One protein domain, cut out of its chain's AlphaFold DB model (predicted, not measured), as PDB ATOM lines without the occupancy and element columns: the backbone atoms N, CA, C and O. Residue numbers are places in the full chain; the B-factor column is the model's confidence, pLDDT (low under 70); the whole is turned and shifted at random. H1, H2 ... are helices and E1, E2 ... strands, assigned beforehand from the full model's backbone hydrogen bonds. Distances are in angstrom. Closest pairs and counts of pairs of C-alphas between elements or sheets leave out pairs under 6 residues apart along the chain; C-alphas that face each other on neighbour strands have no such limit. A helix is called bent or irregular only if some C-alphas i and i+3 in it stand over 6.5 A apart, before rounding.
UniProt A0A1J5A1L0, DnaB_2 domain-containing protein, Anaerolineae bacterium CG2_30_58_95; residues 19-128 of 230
ATOM      1  N   SER A  19      95.021 142.315 130.998       89.12
ATOM      2  CA  SER A  19      94.155 143.196 130.210       89.12
ATOM      3  C   SER A  19      92.678 142.817 130.294       89.12
ATOM      4  O   SER A  19      91.838 143.681 130.051       89.12
ATOM      5  N   PHE A  20      92.357 141.569 130.656       92.88
ATOM      6  CA  PHE A  20      90.991 141.170 130.964       92.88
ATOM      7  C   PHE A  20      90.450 142.028 132.111       92.88
ATOM      8  O   PHE A  20      89.508 142.784 131.918       92.88
ATOM      9  N   PHE A  21      91.117 142.006 133.265       92.69
ATOM     10  CA  PHE A  21      90.665 142.727 134.457       92.69
ATOM     11  C   PHE A  21      90.810 144.244 134.335       92.69
ATOM     12  O   PHE A  21      89.993 144.991 134.861       92.69
ATOM     13  N   ARG A  22      91.853 144.718 133.644       92.56
ATOM     14  CA  ARG A  22      92.139 146.159 133.543       92.56
ATOM     15  C   ARG A  22      91.307 146.881 132.483       92.56
ATOM     16  O   ARG A  22      91.193 148.102 132.555       92.56
ATOM     17  N   LYS A  23      90.804 146.167 131.472       92.81
ATOM     18  CA  LYS A  23      90.104 146.765 130.325       92.81
ATOM     19  C   LYS A  23      88.821 146.016 130.001       92.81
ATOM     20  O   LYS A  23      87.743 146.539 130.247       92.81
ATOM     21  N   LEU A  24      88.950 144.784 129.513       93.31
ATOM     22  CA  LEU A  24      87.843 144.040 128.911       93.31
ATOM     23  C   LEU A  24      86.665 143.849 129.877       93.31
ATOM     24  O   LEU A  24      85.524 144.039 129.486       93.31
ATOM     25  N   LEU A  25      86.936 143.548 131.146       95.12
ATOM     26  CA  LEU A  25      85.909 143.365 132.172       95.12
ATOM     27  C   LEU A  25      85.069 144.631 132.406       95.12
ATOM     28  O   LEU A  25      83.890 144.512 132.706       95.12
ATOM     29  N   ASN A  26      85.652 145.825 132.245       94.00
ATOM     30  CA  ASN A  26      84.924 147.093 132.379       94.00
ATOM     31  C   ASN A  26      84.083 147.422 131.139       94.00
ATOM     32  O   ASN A  26      83.183 148.252 131.211       94.00
ATOM     33  N   GLU A  27      84.419 146.828 129.996       95.56
ATOM     34  CA  GLU A  27      83.734 147.065 128.728       95.56
ATOM     35  C   GLU A  27      82.579 146.084 128.500       95.56
ATOM     36  O   GLU A  27      81.631 146.436 127.800       95.56
ATOM     37  N   ILE A  28      82.650 144.876 129.074       95.81
ATOM     38  CA  ILE A  28      81.586 143.871 128.998       95.81
ATOM     39  C   ILE A  28      80.425 144.281 129.912       95.81
ATOM     40  O   ILE A  28      80.558 144.314 131.134       95.81
ATOM     41  N   ASP A  29      79.267 144.538 129.311       94.81
ATOM     42  CA  ASP A  29      78.017 144.922 129.977       94.81
ATOM     43  C   ASP A  29      76.944 143.819 129.933       94.81
ATOM     44  O   ASP A  29      75.888 143.942 130.556       94.81
ATOM     45  N   ASP A  30      77.223 142.712 129.242       96.25
ATOM     46  CA  ASP A  30      76.331 141.569 129.106       96.25
ATOM     47  C   ASP A  30      76.863 140.329 129.847       96.25
ATOM     48  O   ASP A  30      78.003 139.890 129.679       96.25
ATOM     49  N   LEU A  31      76.009 139.727 130.679       96.94
ATOM     50  CA  LEU A  31      76.385 138.560 131.479       96.94
ATOM     51  C   LEU A  31      76.638 137.308 130.622       96.94
ATOM     52  O   LEU A  31      77.466 136.474 130.993       96.94
ATOM     53  N   ALA A  32      75.916 137.141 129.514       97.06
ATOM     54  CA  ALA A  32      76.088 135.994 128.632       97.06
ATOM     55  C   ALA A  32      77.401 136.116 127.839       97.06
ATOM     56  O   ALA A  32      78.143 135.137 127.764       97.06
ATOM     57  N   GLU A  33      77.736 137.319 127.355       97.62
ATOM     58  CA  GLU A  33      79.048 137.660 126.780       97.62
ATOM     59  C   GLU A  33      80.170 137.297 127.761       97.62
ATOM     60  O   GLU A  33      81.066 136.526 127.416       97.62
ATOM     61  N   LEU A  34      80.081 137.761 129.015       97.38
ATOM     62  CA  LEU A  34      81.089 137.475 130.039       97.38
ATOM     63  C   LEU A  34      81.287 135.968 130.256       97.38
ATOM     64  O   LEU A  34      82.423 135.486 130.295       97.38
ATOM     65  N   LYS A  35      80.188 135.215 130.393       96.94
ATOM     66  CA  LYS A  35      80.227 133.760 130.606       96.94
ATOM     67  C   LYS A  35      80.858 133.034 129.424       96.94
ATOM     68  O   LYS A  35      81.700 132.167 129.640       96.94
ATOM     69  N   VAL A  36      80.494 133.400 128.195       96.94
ATOM     70  CA  VAL A  36      81.078 132.829 126.972       96.94
ATOM     71  C   VAL A  36      82.577 133.118 126.895       96.94
ATOM     72  O   VAL A  36      83.358 132.201 126.638       96.94
ATOM     73  N   THR A  37      83.005 134.354 127.164       96.50
ATOM     74  CA  THR A  37      84.424 134.735 127.131       96.50
ATOM     75  C   THR A  37      85.240 133.976 128.179       96.50
ATOM     76  O   THR A  37      86.305 133.447 127.856       96.50
ATOM     77  N   LEU A  38      84.746 133.871 129.418       95.69
ATOM     78  CA  LEU A  38      85.414 133.118 130.486       95.69
ATOM     79  C   LEU A  38      85.473 131.618 130.188       95.69
ATOM     80  O   LEU A  38      86.520 130.995 130.359       95.69
ATOM     81  N   TYR A  39      84.377 131.045 129.693       95.50
ATOM     82  CA  TYR A  39      84.339 129.639 129.310       95.50
ATOM     83  C   TYR A  39      85.309 129.341 128.161       95.50
ATOM     84  O   TYR A  39      86.051 128.363 128.219       95.50
ATOM     85  N   ALA A  40      85.378 130.212 127.150       94.19
ATOM     86  CA  ALA A  40      86.334 130.081 126.056       94.19
ATOM     87  C   ALA A  40      87.790 130.204 126.538       94.19
ATOM     88  O   ALA A  40      88.636 129.423 126.101       94.19
ATOM     89  N   LEU A  41      88.083 131.137 127.455       92.38
ATOM     90  CA  LEU A  41      89.400 131.260 128.096       92.38
ATOM     91  C   LEU A  41      89.788 129.963 128.803       92.38
ATOM     92  O   LEU A  41      90.876 129.439 128.570       92.38
ATOM     93  N   TRP A  42      88.888 129.416 129.615       91.19
ATOM     94  CA  TRP A  42      89.125 128.167 130.327       91.19
ATOM     95  C   TRP A  42      89.314 126.987 129.366       91.19
ATOM     96  O   TRP A  42      90.374 126.365 129.365       91.19
ATOM     97  N   ARG A  43      88.350 126.718 128.481       89.62
ATOM     98  CA  ARG A  43      88.404 125.573 127.560       89.62
ATOM     99  C   ARG A  43      89.639 125.608 126.667       89.62
ATOM    100  O   ARG A  43      90.336 124.606 126.580       89.62
ATOM    101  N   ILE A  44      89.919 126.737 126.006       86.69
ATOM    102  CA  ILE A  44      91.000 126.823 125.008       86.69
ATOM    103  C   ILE A  44      92.379 126.726 125.670       86.69
ATOM    104  O   ILE A  44      93.289 126.149 125.080       86.69
ATOM    105  N   THR A  45      92.553 127.253 126.886       80.88
ATOM    106  CA  THR A  45      93.837 127.154 127.611       80.88
ATOM    107  C   THR A  45      94.118 125.751 128.142       80.88
ATOM    108  O   THR A  45      95.280 125.411 128.345       80.88
ATOM    109  N   HIS A  46      93.081 124.931 128.320       78.88
ATOM    110  CA  HIS A  46      93.202 123.541 128.756       78.88
ATOM    111  C   HIS A  46      93.235 122.542 127.583       78.88
ATOM    112  O   HIS A  46      93.275 121.335 127.815       78.88
ATOM    113  N   MET A  47      93.226 123.011 126.327       78.88
ATOM    114  CA  MET A  47      93.405 122.142 125.160       78.88
ATOM    115  C   MET A  47      94.868 121.729 124.992       78.88
ATOM    116  O   MET A  47      95.786 122.536 125.124       78.88
ATOM    117  N   GLU A  48      95.080 120.467 124.627       62.59
ATOM    118  CA  GLU A  48      96.397 119.929 124.290       62.59
ATOM    119  C   GLU A  48      96.606 119.890 122.766       62.59
ATOM    120  O   GLU A  48      95.661 119.766 121.985       62.59
ATOM    121  N   GLY A  49      97.863 119.994 122.319       60.84
ATOM    122  CA  GLY A  49      98.233 119.855 120.904       60.84
ATOM    123  C   GLY A  49      98.219 121.143 120.075       60.84
ATOM    124  O   GLY A  49      98.445 122.245 120.566       60.84
ATOM    125  N   GLY A  50      98.035 121.010 118.760       56.44
ATOM    126  CA  GLY A  50      98.115 122.135 117.816       56.44
ATOM    127  C   GLY A  50      96.822 122.949 117.675       56.44
ATOM    128  O   GLY A  50      96.867 124.111 117.277       56.44
ATOM    129  N   ALA A  51      95.670 122.372 118.024       66.81
ATOM    130  CA  ALA A  51      94.353 122.939 117.738       66.81
ATOM    131  C   ALA A  51      93.757 123.654 118.962       66.81
ATOM    132  O   ALA A  51      93.304 123.012 119.898       66.81
ATOM    133  N   HIS A  52      93.762 124.989 118.946       81.12
ATOM    134  CA  HIS A  52      93.290 125.843 120.049       81.12
ATOM    135  C   HIS A  52      92.071 126.667 119.615       81.12
ATOM    136  O   HIS A  52      92.154 127.886 119.448       81.12
ATOM    137  N   PHE A  53      90.953 125.988 119.362       88.12
ATOM    138  CA  PHE A  53      89.707 126.616 118.923       88.12
ATOM    139  C   PHE A  53      88.490 125.833 119.397       88.12
ATOM    140  O   PHE A  53      88.560 124.613 119.571       88.12
ATOM    141  N   LEU A  54      87.363 126.529 119.520       90.69
ATOM    142  CA  LEU A  54      86.064 125.945 119.836       90.69
ATOM    143  C   LEU A  54      85.092 126.064 118.662       90.69
ATOM    144  O   LEU A  54      85.111 127.040 117.921       90.69
ATOM    145  N   CYS A  55      84.217 125.083 118.511       90.25
ATOM    146  CA  CYS A  55      83.067 125.104 117.618       90.25
ATOM    147  C   CYS A  55      81.807 125.452 118.409       90.25
ATOM    148  O   CYS A  55      81.695 125.107 119.583       90.25
ATOM    149  N   ARG A  56      80.808 126.037 117.740       91.00
ATOM    150  CA  ARG A  56      79.490 126.324 118.334       91.00
ATOM    151  C   ARG A  56      78.855 125.094 119.002       91.00
ATOM    152  O   ARG A  56      78.245 125.214 120.061       91.00
ATOM    153  N   THR A  57      79.031 123.908 118.418       88.50
ATOM    154  CA  THR A  57      78.551 122.639 118.991       88.50
ATOM    155  C   THR A  57      79.231 122.290 120.316       88.50
ATOM    156  O   THR A  57      78.548 121.861 121.231       88.50
ATOM    157  N   GLU A  58      80.530 122.559 120.478       89.69
ATOM    158  CA  GLU A  58      81.269 122.262 121.719       89.69
ATOM    159  C   GLU A  58      80.835 123.148 122.895       89.69
ATOM    160  O   GLU A  58      80.947 122.738 124.048       89.69
ATOM    161  N   PHE A  59      80.332 124.358 122.625       92.31
ATOM    162  CA  PHE A  59      79.654 125.161 123.647       92.31
ATOM    163  C   PHE A  59      78.283 124.568 123.985       92.31
ATOM    164  O   PHE A  59      77.948 124.421 125.155       92.31
ATOM    165  N   ALA A  60      77.495 124.220 122.963       91.44
ATOM    166  CA  ALA A  60      76.122 123.748 123.131       91.44
ATOM    167  C   ALA A  60      76.017 122.360 123.789       91.44
ATOM    168  O   ALA A  60      75.012 122.062 124.432       91.44
ATOM    169  N   GLU A  61      77.030 121.512 123.621       90.31
ATOM    170  CA  GLU A  61      77.080 120.155 124.179       90.31
ATOM    171  C   GLU A  61      77.523 120.121 125.652       90.31
ATOM    172  O   GLU A  61      77.310 119.116 126.330       90.31
ATOM    173  N   ASP A  62      78.097 121.208 126.178       91.69
ATOM    174  CA  ASP A  62      78.452 121.310 127.596       91.69
ATOM    175  C   ASP A  62      77.224 121.723 128.427       91.69
ATOM    176  O   ASP A  62      76.852 122.895 128.527       91.69
ATOM    177  N   ALA A  63      76.563 120.726 129.016       89.75
ATOM    178  CA  ALA A  63      75.317 120.913 129.754       89.75
ATOM    179  C   ALA A  63      75.463 121.804 131.001       89.75
ATOM    180  O   ALA A  63      74.503 122.488 131.366       89.75
ATOM    181  N   ASP A  64      76.621 121.805 131.667       90.88
ATOM    182  CA  ASP A  64      76.845 122.623 132.861       90.88
ATOM    183  C   ASP A  64      77.081 124.084 132.478       90.88
ATOM    184  O   ASP A  64      76.476 124.980 133.079       90.88
ATOM    185  N   PHE A  65      77.855 124.331 131.417       94.19
ATOM    186  CA  PHE A  65      77.986 125.666 130.842       94.19
ATOM    187  C   PHE A  65      76.637 126.211 130.360       94.19
ATOM    188  O   PHE A  65      76.258 127.321 130.736       94.19
ATOM    189  N   MET A  66      75.869 125.428 129.597       94.56
ATOM    190  CA  MET A  66      74.557 125.846 129.089       94.56
ATOM    191  C   MET A  66      73.545 126.100 130.214       94.56
ATOM    192  O   MET A  66      72.768 127.057 130.147       94.56
ATOM    193  N   ARG A  67      73.580 125.306 131.293       93.00
ATOM    194  CA  ARG A  67      72.793 125.577 132.507       93.00
ATOM    195  C   ARG A  67      73.217 126.895 133.149       93.00
ATOM    196  O   ARG A  67      72.363 127.700 133.517       93.00
ATOM    197  N   GLY A  68      74.525 127.135 133.243       91.25
ATOM    198  CA  GLY A  68      75.102 128.376 133.749       91.25
ATOM    199  C   GLY A  68      74.762 129.595 132.892       91.25
ATOM    200  O   GLY A  68      74.565 130.679 133.440       91.25
ATOM    201  N   LEU A  69      74.625 129.438 131.574       94.44
ATOM    202  CA  LEU A  69      74.197 130.491 130.651       94.44
ATOM    203  C   LEU A  69      72.754 130.952 130.929       94.44
ATOM    204  O   LEU A  69      72.406 132.094 130.639       94.44
ATOM    205  N   GLY A  70      71.940 130.109 131.577       90.88
ATOM    206  CA  GLY A  70      70.632 130.489 132.113       90.88
ATOM    207  C   GLY A  70      69.559 130.687 131.043       90.88
ATOM    208  O   GLY A  70      68.679 131.525 131.213       90.88
ATOM    209  N   GLY A  71      69.650 129.954 129.929       88.38
ATOM    210  CA  GLY A  71      68.715 130.067 128.805       88.38
ATOM    211  C   GLY A  71      68.930 131.293 127.914       88.38
ATOM    212  O   GLY A  71      68.139 131.510 127.001       88.38
ATOM    213  N   ALA A  72      69.982 132.087 128.153       92.75
ATOM    214  CA  ALA A  72      70.380 133.131 127.218       92.75
ATOM    215  C   ALA A  72      70.804 132.524 125.870       92.75
ATOM    216  O   ALA A  72      71.301 131.397 125.802       92.75
ATOM    217  N   ASP A  73      70.602 133.288 124.800       95.38
ATOM    218  CA  ASP A  73      70.953 132.875 123.445       95.38
ATOM    219  C   ASP A  73      72.483 132.807 123.288       95.38
ATOM    220  O   ASP A  73      73.181 133.826 123.320       95.38
ATOM    221  N   LEU A  74      72.996 131.583 123.130       95.19
ATOM    222  CA  LEU A  74      74.416 131.302 122.935       95.19
ATOM    223  C   LEU A  74      74.970 131.999 121.690       95.19
ATOM    224  O   LEU A  74      76.079 132.530 121.734       95.19
ATOM    225  N   ASP A  75      74.219 132.001 120.591       94.69
ATOM    226  CA  ASP A  75      74.694 132.538 119.319       94.69
ATOM    227  C   ASP A  75      74.790 134.073 119.409       94.69
ATOM    228  O   ASP A  75      75.786 134.662 118.982       94.69
ATOM    229  N   ALA A  76      73.833 134.718 120.088       96.06
ATOM    230  CA  ALA A  76      73.901 136.147 120.399       96.06
ATOM    231  C   ALA A  76      75.071 136.495 121.341       96.06
ATOM    232  O   ALA A  76      75.759 137.495 121.131       96.06
ATOM    233  N   ALA A  77      75.326 135.675 122.364       96.94
ATOM    234  CA  ALA A  77      76.429 135.885 123.302       96.94
ATOM    235  C   ALA A  77      77.809 135.719 122.636       96.94
ATOM    236  O   ALA A  77      78.715 136.524 122.866       96.94
ATOM    237  N   LEU A  78      77.961 134.716 121.764       96.44
ATOM    238  CA  LEU A  78      79.158 134.517 120.944       96.44
ATOM    239  C   LEU A  78      79.386 135.696 119.994       96.44
ATOM    240  O   LEU A  78      80.518 136.159 119.859       96.44
ATOM    241  N   GLU A  79      78.329 136.197 119.359       96.19
ATOM    242  CA  GLU A  79      78.416 137.353 118.467       96.19
ATOM    243  C   GLU A  79      78.876 138.611 119.221       96.19
ATOM    244  O   GLU A  79      79.800 139.284 118.763       96.19
ATOM    245  N   LYS A  80      78.341 138.881 120.422       97.38
ATOM    246  CA  LYS A  80      78.830 139.976 121.283       97.38
ATOM    247  C   LYS A  80      80.312 139.819 121.623       97.38
ATOM    248  O   LYS A  80      81.085 140.758 121.441       97.38
ATOM    249  N   ALA A  81      80.733 138.622 122.032       97.19
ATOM    250  CA  ALA A  81      82.127 138.348 122.383       97.19
ATOM    251  C   ALA A  81      83.093 138.545 121.195       97.19
ATOM    252  O   ALA A  81      84.243 138.963 121.394       97.19
ATOM    253  N   VAL A  82      82.628 138.267 119.970       96.69
ATOM    254  CA  VAL A  82      83.354 138.524 118.717       96.69
ATOM    255  C   VAL A  82      83.397 140.016 118.394       96.69
ATOM    256  O   VAL A  82      84.472 140.535 118.104       96.69
ATOM    257  N   GLN A  83      82.271 140.727 118.495       96.44
ATOM    258  CA  GLN A  83      82.203 142.175 118.259       96.44
ATOM    259  C   GLN A  83      83.073 142.965 119.240       96.44
ATOM    260  O   GLN A  83      83.751 143.911 118.844       96.44
ATOM    261  N   ARG A  84      83.129 142.526 120.502       96.44
ATOM    262  CA  ARG A  84      84.043 143.054 121.523       96.44
ATOM    263  C   ARG A  84      85.514 142.839 121.176       96.44
ATOM    264  O   ARG A  84      86.387 143.537 121.681       96.44
ATOM    265  N   GLY A  85      85.809 141.839 120.350       95.31
ATOM    266  CA  GLY A  85      87.168 141.427 120.027       95.31
ATOM    267  C   GLY A  85      87.825 140.585 121.118       95.31
ATOM    268  O   GLY A  85      89.046 140.440 121.102       95.31
ATOM    269  N   SER A  86      87.058 140.015 122.053       95.12
ATOM    270  CA  SER A  86      87.585 139.014 122.994       95.12
ATOM    271  C   SER A  86      87.800 137.661 122.302       95.12
ATOM    272  O   SER A  86      88.797 136.972 122.553       95.12
ATOM    273  N   LEU A  87      86.910 137.337 121.360       96.50
ATOM    274  CA  LEU A  87      86.971 136.166 120.497       96.50
ATOM    275  C   LEU A  87      87.117 136.573 119.028       96.50
ATOM    276  O   LEU A  87      86.693 137.643 118.605       96.50
ATOM    277  N   LEU A  88      87.711 135.688 118.240       95.06
ATOM    278  CA  LEU A  88      87.786 135.769 116.787       95.06
ATOM    279  C   LEU A  88      86.949 134.639 116.203       95.06
ATOM    280  O   LEU A  88      87.029 133.511 116.688       95.06
ATOM    281  N   ARG A  89      86.200 134.928 115.140       94.56
ATOM    282  CA  ARG A  89      85.390 133.940 114.426       94.56
ATOM    283  C   ARG A  89      85.938 133.713 113.022       94.56
ATOM    284  O   ARG A  89      86.104 134.654 112.250       94.56
ATOM    285  N   VAL A  90      86.152 132.450 112.673       90.31
ATOM    286  CA  VAL A  90      86.382 132.001 111.295       90.31
ATOM    287  C   VAL A  90      85.149 131.228 110.853       90.31
ATOM    288  O   VAL A  90      84.772 130.252 111.495       90.31
ATOM    289  N   GLN A  91      84.485 131.679 109.790       85.06
ATOM    290  CA  GLN A  91      83.259 131.031 109.323       85.06
ATOM    291  C   GLN A  91      83.541 129.630 108.762       85.06
ATOM    292  O   GLN A  91      84.573 129.399 108.136       85.06
ATOM    293  N   ASN A  92      82.608 128.706 108.985       77.38
ATOM    294  CA  ASN A  92      82.577 127.376 108.381       77.38
ATOM    295  C   ASN A  92      81.109 126.984 108.105       77.38
ATOM    296  O   ASN A  92      80.191 127.692 108.521       77.38
ATOM    297  N   GLU A  93      80.886 125.846 107.446       69.56
ATOM    298  CA  GLU A  93      79.540 125.330 107.131       69.56
ATOM    299  C   GLU A  93      78.714 124.936 108.377       69.56
ATOM    300  O   GLU A  93      77.500 124.786 108.292       69.56
ATOM    301  N   ALA A  94      79.353 124.800 109.542       67.19
ATOM    302  CA  ALA A  94      78.790 124.288 110.792       67.19
ATOM    303  C   ALA A  94      78.640 125.348 111.911       67.19
ATOM    304  O   ALA A  94      78.508 124.993 113.083       67.19
ATOM    305  N   GLY A  95      78.670 126.647 111.587       68.75
ATOM    306  CA  GLY A  95      78.437 127.735 112.558       68.75
ATOM    307  C   GLY A  95      79.684 128.464 113.080       68.75
ATOM    308  O   GLY A  95      79.568 129.379 113.885       68.75
ATOM    309  N   GLY A  96      80.870 128.135 112.571       83.62
ATOM    310  CA  GLY A  96      82.124 128.858 112.791       83.62
ATOM    311  C   GLY A  96      83.060 128.248 113.839       83.62
ATOM    312  O   GLY A  96      82.662 127.479 114.715       83.62
ATOM    313  N   PHE A  97      84.337 128.610 113.722       90.25
ATOM    314  CA  PHE A  97      85.400 128.327 114.682       90.25
ATOM    315  C   PHE A  97      85.728 129.591 115.474       90.25
ATOM    316  O   PHE A  97      85.951 130.654 114.889       90.25
ATOM    317  N   TYR A  98      85.798 129.456 116.791       94.25
ATOM    318  CA  TYR A  98      86.054 130.525 117.741       94.25
ATOM    319  C   TYR A  98      87.446 130.374 118.352       94.25
ATOM    320  O   TYR A  98      87.809 129.311 118.857       94.25
ATOM    321  N   PHE A  99      88.213 131.458 118.328       93.25
ATOM    322  CA  PHE A  99      89.567 131.540 118.873       93.25
ATOM    323  C   PHE A  99      89.635 132.681 119.882       93.25
ATOM    324  O   PHE A  99      88.965 133.695 119.715       93.25
ATOM    325  N   LEU A 100      90.497 132.572 120.892       93.06
ATOM    326  CA  LEU A 100      90.829 133.728 121.726       93.06
ATOM    327  C   LEU A 100      91.572 134.772 120.888       93.06
ATOM    328  O   LEU A 100      92.482 134.409 120.140       93.06
ATOM    329  N   ASN A 101      91.280 136.063 121.064       93.62
ATOM    330  CA  ASN A 101      92.022 137.136 120.390       93.62
ATOM    331  C   ASN A 101      93.406 137.393 121.022       93.62
ATOM    332  O   ASN A 101      93.746 138.478 121.492       93.62
ATOM    333  N   THR A 102      94.234 136.357 121.030       88.50
ATOM    334  CA  THR A 102      95.641 136.386 121.432       88.50
ATOM    335  C   THR A 102      96.529 136.383 120.185       88.50
ATOM    336  O   THR A 102      96.051 136.032 119.104       88.50
ATOM    337  N   PRO A 103      97.832 136.714 120.283       84.88
ATOM    338  CA  PRO A 103      98.751 136.566 119.151       84.88
ATOM    339  C   PRO A 103      98.711 135.160 118.533       84.88
ATOM    340  O   PRO A 103      98.641 135.019 117.315       84.88
ATOM    341  N   ARG A 104      98.661 134.123 119.381       82.25
ATOM    342  CA  ARG A 104      98.538 132.725 118.954       82.25
ATOM    343  C   ARG A 104      97.195 132.441 118.280       82.25
ATOM    344  O   ARG A 104      97.167 131.806 117.233       82.25
ATOM    345  N   GLY A 105      96.094 132.911 118.864       85.88
ATOM    346  CA  GLY A 105      94.758 132.709 118.304       85.88
ATOM    347  C   GLY A 105      94.547 133.429 116.971       85.88
ATOM    348  O   GLY A 105      93.931 132.855 116.081       85.88
ATOM    349  N   ARG A 106      95.130 134.623 116.781       89.50
ATOM    350  CA  ARG A 106      95.148 135.317 115.479       89.50
ATOM    351  C   ARG A 106      95.891 134.517 114.418       89.50
ATOM    352  O   ARG A 106      95.327 134.272 113.361       89.50
ATOM    353  N   ALA A 107      97.102 134.051 114.726       84.31
ATOM    354  CA  ALA A 107      97.867 133.214 113.801       84.31
ATOM    355  C   ALA A 107      97.093 131.937 113.421       84.31
ATOM    356  O   ALA A 107      97.011 131.586 112.246       84.31
ATOM    357  N   ALA A 108      96.458 131.283 114.399       83.69
ATOM    358  CA  ALA A 108      95.635 130.100 114.157       83.69
ATOM    359  C   ALA A 108      94.392 130.409 113.300       83.69
ATOM    360  O   ALA A 108      94.089 129.656 112.376       83.69
ATOM    361  N   ALA A 109      93.700 131.520 113.562       87.56
ATOM    362  CA  ALA A 109      92.550 131.959 112.778       87.56
ATOM    363  C   ALA A 109      92.938 132.307 111.329       87.56
ATOM    364  O   ALA A 109      92.231 131.926 110.398       87.56
ATOM    365  N   GLU A 110      94.077 132.972 111.121       87.19
ATOM    366  CA  GLU A 110      94.605 133.285 109.788       87.19
ATOM    367  C   GLU A 110      94.970 132.021 108.999       87.19
ATOM    368  O   GLU A 110      94.585 131.895 107.837       87.19
ATOM    369  N   SER A 111      95.671 131.063 109.615       82.00
ATOM    370  CA  SER A 111      95.945 129.754 108.998       82.00
ATOM    371  C   SER A 111      94.654 129.015 108.645       82.00
ATOM    372  O   SER A 111      94.519 128.463 107.552       82.00
ATOM    373  N   MET A 112      93.657 129.066 109.535       81.12
ATOM    374  CA  MET A 112      92.350 128.449 109.306       81.12
ATOM    375  C   MET A 112      91.628 129.076 108.100       81.12
ATOM    376  O   MET A 112      91.081 128.350 107.270       81.12
ATOM    377  N   GLN A 113      91.678 130.406 107.953       81.62
ATOM    378  CA  GLN A 113      91.114 131.124 106.800       81.62
ATOM    379  C   GLN A 113      91.825 130.787 105.482       81.62
ATOM    380  O   GLN A 113      91.186 130.756 104.433       81.62
ATOM    381  N   LYS A 114      93.129 130.485 105.525       81.50
ATOM    382  CA  LYS A 114      93.931 130.095 104.351       81.50
ATOM    383  C   LYS A 114      93.675 128.658 103.870       81.50
ATOM    384  O   LYS A 114      94.322 128.210 102.928       81.50
ATOM    385  N   GLY A 115      92.715 127.942 104.464       70.62
ATOM    386  CA  GLY A 115      92.280 126.621 103.999       70.62
ATOM    387  C   GLY A 115      93.003 125.438 104.647       70.62
ATOM    388  O   GLY A 115      92.745 124.294 104.276       70.62
ATOM    389  N   GLU A 116      93.841 125.672 105.661       66.75
ATOM    390  CA  GLU A 116      94.560 124.618 106.402       66.75
ATOM    391  C   GLU A 116      93.669 123.880 107.429       66.75
ATOM    392  O   GLU A 116      94.144 123.078 108.238       66.75
ATOM    393  N   TRP A 117      92.349 124.103 107.392       66.38
ATOM    394  CA  TRP A 117      91.403 123.599 108.392       66.38
ATOM    395  C   TRP A 117      91.326 122.074 108.467       66.38
ATOM    396  O   TRP A 117      91.128 121.532 109.550       66.38
ATOM    397  N   ARG A 118      91.541 121.362 107.353       63.62
ATOM    398  CA  ARG A 118      91.544 119.888 107.342       63.62
ATOM    399  C   ARG A 118      92.668 119.320 108.204       63.62
ATOM    400  O   ARG A 118      92.426 118.401 108.979       63.62
ATOM    401  N   ALA A 119      93.868 119.894 108.119       61.69
ATOM    402  CA  ALA A 119      95.000 119.475 108.940       61.69
ATOM    403  C   ALA A 119      94.766 119.810 110.420       61.69
ATOM    404  O   ALA A 119      95.035 118.982 111.286       61.69
ATOM    405  N   ALA A 120      94.191 120.980 110.713       61.69
ATOM    406  CA  ALA A 120      93.849 121.378 112.077       61.69
ATOM    407  C   ALA A 120      92.752 120.494 112.700       61.69
ATOM    408  O   ALA A 120      92.830 120.158 113.880       61.69
ATOM    409  N   MET A 121      91.751 120.080 111.916       64.12
ATOM    410  CA  MET A 121      90.663 119.213 112.373       64.12
ATOM    411  C   MET A 121      91.152 117.782 112.615       64.12
ATOM    412  O   MET A 121      90.814 117.204 113.643       64.12
ATOM    413  N   VAL A 122      92.013 117.261 111.730       60.81
ATOM    414  CA  VAL A 122      92.707 115.976 111.917       60.81
ATOM    415  C   VAL A 122      93.643 116.029 113.124       60.81
ATOM    416  O   VAL A 122      93.672 115.089 113.904       60.81
ATOM    417  N   ALA A 123      94.372 117.126 113.339       59.41
ATOM    418  CA  ALA A 123      95.204 117.290 114.530       59.41
ATOM    419  C   ALA A 123      94.361 117.339 115.816       59.41
ATOM    420  O   ALA A 123      94.747 116.745 116.823       59.41
ATOM    421  N   LYS A 124      93.197 118.004 115.785       63.28
ATOM    422  CA  LYS A 124      92.266 118.066 116.922       63.28
ATOM    423  C   LYS A 124      91.716 116.682 117.271       63.28
ATOM    424  O   LYS A 124      91.721 116.326 118.444       63.28
ATOM    425  N   SER A 125      91.314 115.884 116.280       57.72
ATOM    426  CA  SER A 125      90.816 114.518 116.489       57.72
ATOM    427  C   SER A 125      91.916 113.486 116.767       57.72
ATOM    428  O   SER A 125      91.670 112.534 117.496       57.72
ATOM    429  N   ALA A 126      93.137 113.675 116.258       49.62
ATOM    430  CA  ALA A 126      94.270 112.782 116.524       49.62
ATOM    431  C   ALA A 126      94.899 112.991 117.912       49.62
ATOM    432  O   ALA A 126      95.496 112.065 118.453       49.62
ATOM    433  N   THR A 127      94.773 114.191 118.494       44.62
ATOM    434  CA  THR A 127      95.318 114.501 119.832       44.62
ATOM    435  C   THR A 127      94.332 114.166 120.957       44.62
ATOM    436  O   THR A 127      94.720 114.079 122.117       44.62
ATOM    437  N   THR A 128      93.049 113.958 120.648       43.12
ATOM    438  CA  THR A 128      92.015 113.741 121.661       43.12
ATOM    439  C   THR A 128      91.587 112.269 121.717       43.12
ATOM    440  O   THR A 128      90.787 111.800 120.921       43.12
TER     441      THR A 128
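This is residues 19 to 128 of the 230 residues of the protein "DnaB_2 domain-containing protein" of Anaerolineae bacterium CG2_30_58_95 (UniProt A0A1J5A1L0). A short hairpin of two strands, E1 and E2, sits in the middle, and the helices H2 and H5 and the arm H6a pack round it. H1 lies at one end of the longest axis and H6b, the second arm of a bent last helix, at the other, while the short helices H3 and H4 make a corner at a third side. The printed part has 110 residues, with six named helices and two named strands in the order H1 H2 H3 H4 H5 E1 E2 H6; the sheet, E1 - E2, is antiparallel and the class is mostly helix. The whole is compact, with a radius of gyration of the C-alphas of 13.6 A and spans of 37 by 29 by 25 A.

H1, residues 19 to 27, begins at C-alpha 19 (94.155, 143.196, 130.210); it is irregular, but only just, with C-alphas 22 and 25 at 7.0 A. H2, residues 31 to 45, is 21.2 A long from first to last C-alpha. H3 is residues 56 to 60, H4 residues 63 to 69, and H5 residues 74 to 83, 14.2 A long. E1, residues 87 to 90, begins at C-alpha 87 (86.971, 136.166, 120.497), and E2 is residues 97 to 100. H6, residues 103 to 127, was assigned as one helix by its hydrogen bonds but is bent, with C-alphas 114 and 117 at 8.1 A. Its arms are H6a, residues 103 to 114, 16.9 A long, and H6b, residues 117 to 127, 15.1 A long, ending at C-alpha 127 (95.318, 114.501, 119.832).

H1 is close to H2 but not clearly touching, the closest C-alphas being those of Leu 25 and Leu 34, 7.9 A. H2 touches H5 with residues 32 to 37 alone, about perpendicular at 80 degrees; Glu 33 and Ala 77 have the closest C-alphas, 4.7 A. H3 and H4 touch only at the corner, and only just, with 3 pairs of C-alphas within 8 A, the closest those of Ala 60 and Met 66, 6.5 A. In the hairpin E1 and E2, N 88 and O 99 are within hydrogen-bond range at 2.8 A, as are N 97 and O 90 at 2.8 A. The closest C-alphas of H2 and E2 are those of Leu 41 and Leu 100, 7.0 A; of H5 and E1, Val 82 and Leu 88, 5.6 A; of E2 and H6a, Phe 99 and Gly 105, 5.4 A. H6a and H6b stand at a steep tilt of 57 degrees, and H6b is apart from E1 and E2. In H2, H3, H4, H5, H6a and H6b every O i to N i+4 pair is within hydrogen-bond range; in H1, 3 of 5 are.

The C-alphas farthest apart are those of Asn 26 and Ala 126, 38.9 A. The printed part has no cut, and no link is long. The mean pLDDT of the printed part is 85.6; residues 48 to 51, 93 to 95 and 116 to 128 are under 70.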